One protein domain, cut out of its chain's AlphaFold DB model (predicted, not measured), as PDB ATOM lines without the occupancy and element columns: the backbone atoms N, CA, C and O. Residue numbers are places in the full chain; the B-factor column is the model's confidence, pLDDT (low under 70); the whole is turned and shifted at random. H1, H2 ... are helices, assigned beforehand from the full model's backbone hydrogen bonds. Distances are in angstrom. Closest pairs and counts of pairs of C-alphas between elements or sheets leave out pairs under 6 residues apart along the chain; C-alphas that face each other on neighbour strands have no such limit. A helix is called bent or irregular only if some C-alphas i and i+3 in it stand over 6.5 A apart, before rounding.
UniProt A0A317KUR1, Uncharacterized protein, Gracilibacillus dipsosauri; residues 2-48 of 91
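This is residues 2 to 48 of the 91 residues of an uncharacterized protein of Gracilibacillus dipsosauri (UniProt A0A317KUR1). Two long helices make an open V: H1 runs to the corner, the chain turns there within two residues, and H2 runs off again as the other arm. The arms come near each other at the corner, around Leu 22 and Arg 28, and their far parts, residues 2 to 17 and 32 to 48, stand free. The printed part has 47 residues with two named helices, H1 then H2, and no named strand; its class is all helix. It is extended, with a radius of gyration of the C-alphas of 14.8 A, and flat, spanning 40 by 30 by 7 A.

H1, residues 2 to 22, is joined by a tight link of 2 residues to H2, residues 25 to 47. The two helices are close but not clearly touching, with 2 pairs of C-alphas within 8 A. Their closest C-alphas, those of Leu 22 and Arg 28, are 5.8 A apart, while the helix centres are 21.8 A apart. The helices run opposite ways at a steep tilt of 61 degrees. In H1 and H2 every O i to N i+4 pair is within hydrogen-bond range.

H1 begins with C-alpha 2 at (14.225, -4.548, 2.792) and ends with C-alpha 22 at (-12.671, 4.914, -6.825), a length of 30.1 A. H2, the longest helix with 23 residues, measures 32.9 A from C-alpha 25 at (-17.684, 8.088, -11.146) to C-alpha 47 at (-13.380, -23.416, -19.688). Neither helix is bent.

The two C-alphas farthest apart are those of Gly 2 and Asn 48, at 40.3 A. The printed part has no cut. The mean pLDDT of the printed part is 72.7, with 79 for H1 and 67 for H2. Twenty residues are under 70, among them residues 25 to 28 and 38 to 48 of this predicted model.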
ATOM      1  N   GLY A   2      14.602  -5.673   3.684       60.00
ATOM      2  CA  GLY A   2      14.225  -4.548   2.792       60.00
ATOM      3  C   GLY A   2      13.148  -4.842   1.727       60.00
ATOM      4  O   GLY A   2      12.261  -4.022   1.511       60.00
ATOM      5  N   LYS A   3      13.152  -6.042   1.124       59.66
ATOM      6  CA  LYS A   3      12.176  -6.437   0.082       59.66
ATOM      7  C   LYS A   3      10.723  -6.418   0.582       59.66
ATOM      8  O   LYS A   3       9.828  -5.989  -0.134       59.66
ATOM      9  N   GLN A   4      10.497  -6.809   1.837       72.19
ATOM     10  CA  GLN A   4       9.164  -6.788   2.451       72.19
ATOM     11  C   GLN A   4       8.644  -5.365   2.679       72.19
ATOM     12  O   GLN A   4       7.448  -5.135   2.542       72.19
ATOM     13  N   LYS A   5       9.523  -4.398   2.979       76.38
ATOM     14  CA  LYS A   5       9.128  -2.988   3.137       76.38
ATOM     15  C   LYS A   5       8.708  -2.370   1.804       76.38
ATOM     16  O   LYS A   5       7.718  -1.650   1.767       76.38
ATOM     17  N   LEU A   6       9.413  -2.705   0.722       79.25
ATOM     18  CA  LEU A   6       9.099  -2.225  -0.624       79.25
ATOM     19  C   LEU A   6       7.756  -2.792  -1.108       79.25
ATOM     20  O   LEU A   6       6.884  -2.035  -1.518       79.25
ATOM     21  N   VAL A   7       7.530  -4.100  -0.935       84.56
ATOM     22  CA  VAL A   7       6.235  -4.735  -1.243       84.56
ATOM     23  C   VAL A   7       5.110  -4.145  -0.390       84.56
ATOM     24  O   VAL A   7       4.053  -3.810  -0.916       84.56
ATOM     25  N   LYS A   8       5.332  -3.947   0.913       83.44
ATOM     26  CA  LYS A   8       4.329  -3.350   1.806       83.44
ATOM     27  C   LYS A   8       4.006  -1.899   1.426       83.44
ATOM     28  O   LYS A   8       2.843  -1.516   1.485       83.44
ATOM     29  N   GLY A   9       5.004  -1.126   0.990       86.25
ATOM     30  CA  GLY A   9       4.829   0.231   0.467       86.25
ATOM     31  C   GLY A   9       4.054   0.266  -0.850       86.25
ATOM     32  O   GLY A   9       3.134   1.066  -0.984       86.25
ATOM     33  N   ILE A  10       4.350  -0.649  -1.783       86.75
ATOM     34  CA  ILE A  10       3.586  -0.805  -3.032       86.75
ATOM     35  C   ILE A  10       2.128  -1.156  -2.725       86.75
ATOM     36  O   ILE A  10       1.228  -0.551  -3.298       86.75
ATOM     37  N   ILE A  11       1.880  -2.088  -1.800       87.44
ATOM     38  CA  ILE A  11       0.518  -2.476  -1.407       87.44
ATOM     39  C   ILE A  11      -0.225  -1.278  -0.811       87.44
ATOM     40  O   ILE A  11      -1.342  -0.990  -1.225       87.44
ATOM     41  N   PHE A  12       0.394  -0.543   0.115       88.94
ATOM     42  CA  PHE A  12      -0.229   0.644   0.705       88.94
ATOM     43  C   PHE A  12      -0.509   1.735  -0.335       88.94
ATOM     44  O   PHE A  12      -1.604   2.294  -0.352       88.94
ATOM     45  N   GLY A  13       0.442   1.997  -1.235       87.38
ATOM     46  CA  GLY A  13       0.273   2.952  -2.329       87.38
ATOM     47  C   GLY A  13      -0.831   2.539  -3.302       87.38
ATOM     48  O   GLY A  13      -1.631   3.378  -3.705       87.38
ATOM     49  N   ALA A  14      -0.941   1.249  -3.621       87.06
ATOM     50  CA  ALA A  14      -1.999   0.716  -4.473       87.06
ATOM     51  C   ALA A  14      -3.378   0.779  -3.801       87.06
ATOM     52  O   ALA A  14      -4.367   1.068  -4.468       87.06
ATOM     53  N   VAL A  15      -3.456   0.552  -2.486       85.75
ATOM     54  CA  VAL A  15      -4.707   0.673  -1.725       85.75
ATOM     55  C   VAL A  15      -5.167   2.128  -1.683       85.75
ATOM     56  O   VAL A  15      -6.307   2.411  -2.036       85.75
ATOM     57  N   ILE A  16      -4.286   3.061  -1.315       87.38
ATOM     58  CA  ILE A  16      -4.624   4.490  -1.250       87.38
ATOM     59  C   ILE A  16      -4.928   5.030  -2.651       87.38
ATOM     60  O   ILE A  16      -5.966   5.651  -2.855       87.38
ATOM     61  N   GLY A  17      -4.075   4.737  -3.635       80.25
ATOM     62  CA  GLY A  17      -4.284   5.122  -5.029       80.25
ATOM     63  C   GLY A  17      -5.570   4.534  -5.605       80.25
ATOM     64  O   GLY A  17      -6.298   5.238  -6.293       80.25
ATOM     65  N   GLY A  18      -5.901   3.287  -5.258       77.44
ATOM     66  CA  GLY A  18      -7.150   2.628  -5.639       77.44
ATOM     67  C   GLY A  18      -8.386   3.262  -4.999       77.44
ATOM     68  O   GLY A  18      -9.377   3.470  -5.693       77.44
ATOM     69  N   LEU A  19      -8.323   3.620  -3.711       79.88
ATOM     70  CA  LEU A  19      -9.401   4.326  -3.007       79.88
ATOM     71  C   LEU A  19      -9.630   5.730  -3.578       79.88
ATOM     72  O   LEU A  19     -10.776   6.101  -3.825       79.88
ATOM     73  N   VAL A  20      -8.552   6.475  -3.846       78.69
ATOM     74  CA  VAL A  20      -8.609   7.796  -4.491       78.69
ATOM     75  C   VAL A  20      -9.188   7.678  -5.901       78.69
ATOM     76  O   VAL A  20     -10.097   8.423  -6.253       78.69
ATOM     77  N   SER A  21      -8.745   6.689  -6.683       71.25
ATOM     78  CA  SER A  21      -9.303   6.413  -8.011       71.25
ATOM     79  C   SER A  21     -10.799   6.089  -7.954       71.25
ATOM     80  O   SER A  21     -11.552   6.554  -8.800       71.25
ATOM     81  N   LEU A  22     -11.267   5.336  -6.950       65.50
ATOM     82  CA  LEU A  22     -12.671   4.914  -6.825       65.50
ATOM     83  C   LEU A  22     -13.661   6.033  -6.459       65.50
ATOM     84  O   LEU A  22     -14.874   5.819  -6.586       65.50
ATOM     85  N   GLY A  23     -13.166   7.178  -5.979       70.00
ATOM     86  CA  GLY A  23     -13.982   8.359  -5.687       70.00
ATOM     87  C   GLY A  23     -14.586   8.993  -6.943       70.00
ATOM     88  O   GLY A  23     -15.637   9.624  -6.865       70.00
ATOM     89  N   ASP A  24     -13.973   8.756  -8.104       71.19
ATOM     90  CA  ASP A  24     -14.451   9.256  -9.385       71.19
ATOM     91  C   ASP A  24     -15.480   8.295 -10.020       71.19
ATOM     92  O   ASP A  24     -15.283   7.072 -10.111       71.19
ATOM     93  N   ARG A  25     -16.616   8.845 -10.470       68.69
ATOM     94  CA  ARG A  25     -17.684   8.088 -11.146       68.69
ATOM     95  C   ARG A  25     -17.176   7.432 -12.427       68.69
ATOM     96  O   ARG A  25     -17.600   6.309 -12.730       68.69
ATOM     97  N   ASP A  26     -16.259   8.085 -13.133       66.38
ATOM     98  CA  ASP A  26     -15.699   7.569 -14.378       66.38
ATOM     99  C   ASP A  26     -14.782   6.372 -14.123       66.38
ATOM    100  O   ASP A  26     -14.903   5.334 -14.787       66.38
ATOM    101  N   THR A  27     -13.978   6.424 -13.062       66.88
ATOM    102  CA  THR A  27     -13.157   5.286 -12.644       66.88
ATOM    103  C   THR A  27     -14.008   4.093 -12.227       66.88
ATOM    104  O   THR A  27     -13.690   2.958 -12.582       66.88
ATOM    105  N   ARG A  28     -15.145   4.299 -11.546       65.19
ATOM    106  CA  ARG A  28     -16.047   3.192 -11.180       65.19
ATOM    107  C   ARG A  28     -16.622   2.493 -12.415       65.19
ATOM    108  O   ARG A  28     -16.722   1.264 -12.430       65.19
ATOM    109  N   ARG A  29     -16.987   3.245 -13.461       70.12
ATOM    110  CA  ARG A  29     -17.500   2.679 -14.720       70.12
ATOM    111  C   ARG A  29     -16.391   1.946 -15.484       70.12
ATOM    112  O   ARG A  29     -16.614   0.830 -15.958       70.12
ATOM    113  N   TYR A  30     -15.187   2.517 -15.518       71.69
ATOM    114  CA  TYR A  30     -14.011   1.911 -16.139       71.69
ATOM    115  C   TYR A  30     -13.584   0.610 -15.449       71.69
ATOM    116  O   TYR A  30     -13.470  -0.429 -16.102       71.69
ATOM    117  N   VAL A  31     -13.424   0.626 -14.122       69.88
ATOM    118  CA  VAL A  31     -13.045  -0.553 -13.326       69.88
ATOM    119  C   VAL A  31     -14.093  -1.654 -13.460       69.88
ATOM    120  O   VAL A  31     -13.730  -2.814 -13.633       69.88
ATOM    121  N   ARG A  32     -15.391  -1.323 -13.459       72.44
ATOM    122  CA  ARG A  32     -16.465  -2.316 -13.622       72.44
ATOM    123  C   ARG A  32     -16.446  -2.968 -15.007       72.44
ATOM    124  O   ARG A  32     -16.543  -4.190 -15.091       72.44
ATOM    125  N   SER A  33     -16.247  -2.176 -16.063       72.19
ATOM    126  CA  SER A  33     -16.102  -2.676 -17.436       72.19
ATOM    127  C   SER A  33     -14.866  -3.571 -17.585       72.19
ATOM    128  O   SER A  33     -14.968  -4.712 -18.037       72.19
ATOM    129  N   LYS A  34     -13.699  -3.120 -17.105       74.81
ATOM    130  CA  LYS A  34     -12.462  -3.916 -17.144       74.81
ATOM    131  C   LYS A  34     -12.566  -5.187 -16.308       74.81
ATOM    132  O   LYS A  34     -12.147  -6.239 -16.769       74.81
ATOM    133  N   CYS A  35     -13.176  -5.126 -15.127       68.75
ATOM    134  CA  CYS A  35     -13.388  -6.296 -14.281       68.75
ATOM    135  C   CYS A  35     -14.315  -7.322 -14.954       68.75
ATOM    136  O   CYS A  35     -14.023  -8.514 -14.908       68.75
ATOM    137  N   GLN A  36     -15.376  -6.889 -15.647       71.69
ATOM    138  CA  GLN A  36     -16.223  -7.792 -16.437       71.69
ATOM    139  C   GLN A  36     -15.462  -8.445 -17.593       71.69
ATOM    140  O   GLN A  36     -15.565  -9.658 -17.765       71.69
ATOM    141  N   VAL A  37     -14.666  -7.679 -18.343       72.81
ATOM    142  CA  VAL A  37     -13.850  -8.217 -19.443       72.81
ATOM    143  C   VAL A  37     -12.814  -9.212 -18.918       72.81
ATOM    144  O   VAL A  37     -12.683 -10.311 -19.454       72.81
ATOM    145  N   THR A  38     -12.111  -8.875 -17.837       67.06
ATOM    146  CA  THR A  38     -11.134  -9.772 -17.209       67.06
ATOM    147  C   THR A  38     -11.806 -11.019 -16.648       67.06
ATOM    148  O   THR A  38     -11.282 -12.113 -16.828       67.06
ATOM    149  N   LYS A  39     -12.989 -10.896 -16.036       69.12
ATOM    150  CA  LYS A  39     -13.765 -12.043 -15.549       69.12
ATOM    151  C   LYS A  39     -14.181 -12.957 -16.696       69.12
ATOM    152  O   LYS A  39     -14.020 -14.165 -16.576       69.12
ATOM    153  N   GLN A  40     -14.670 -12.404 -17.806       65.69
ATOM    154  CA  GLN A  40     -15.028 -13.193 -18.986       65.69
ATOM    155  C   GLN A  40     -13.810 -13.898 -19.583       65.69
ATOM    156  O   GLN A  40     -13.896 -15.083 -19.880       65.69
ATOM    157  N   ARG A  41     -12.659 -13.219 -19.681       63.75
ATOM    158  CA  ARG A  41     -11.405 -13.833 -20.145       63.75
ATOM    159  C   ARG A  41     -10.906 -14.925 -19.204       63.75
ATOM    160  O   ARG A  41     -10.584 -16.012 -19.660       63.75
ATOM    161  N   ALA A  42     -10.912 -14.685 -17.895       62.16
ATOM    162  CA  ALA A  42     -10.540 -15.692 -16.905       62.16
ATOM    163  C   ALA A  42     -11.476 -16.909 -16.966       62.16
ATOM    164  O   ALA A  42     -11.021 -18.047 -16.938       62.16
ATOM    165  N   GLN A  43     -12.783 -16.684 -17.121       64.44
ATOM    166  CA  GLN A  43     -13.765 -17.757 -17.247       64.44
ATOM    167  C   GLN A  43     -13.634 -18.513 -18.580       64.44
ATOM    168  O   GLN A  43     -13.850 -19.721 -18.615       64.44
ATOM    169  N   PHE A  44     -13.248 -17.825 -19.658       61.03
ATOM    170  CA  PHE A  44     -12.933 -18.431 -20.951       61.03
ATOM    171  C   PHE A  44     -11.710 -19.352 -20.860       61.03
ATOM    172  O   PHE A  44     -11.759 -20.481 -21.342       61.03
ATOM    173  N   TYR A  45     -10.662 -18.915 -20.163       58.34
ATOM    174  CA  TYR A  45      -9.456 -19.705 -19.928       58.34
ATOM    175  C   TYR A  45      -9.681 -20.894 -18.978       58.34
ATOM    176  O   TYR A  45      -9.133 -21.967 -19.206       58.34
ATOM    177  N   ILE A  46     -10.548 -20.757 -17.969       61.66
ATOM    178  CA  ILE A  46     -10.950 -21.884 -17.104       61.66
ATOM    179  C   ILE A  46     -11.758 -22.931 -17.887       61.66
ATOM    180  O   ILE A  46     -11.640 -24.123 -17.620       61.66
ATOM    181  N   LYS A  47     -12.581 -22.504 -18.854       64.44
ATOM    182  CA  LYS A  47     -13.380 -23.416 -19.688       64.44
ATOM    183  C   LYS A  47     -12.575 -24.094 -20.801       64.44
ATOM    184  O   LYS A  47     -12.965 -25.181 -21.210       64.44
ATOM    185  N   ASN A  48     -11.472 -23.496 -21.258       62.03
ATOM    186  CA  ASN A  48     -10.613 -24.028 -22.325       62.03
ATOM    187  C   ASN A  48      -9.143 -24.146 -21.864       62.03
ATOM    188  O   ASN A  48      -8.277 -23.407 -22.341       62.03
TER     189      ASN A  48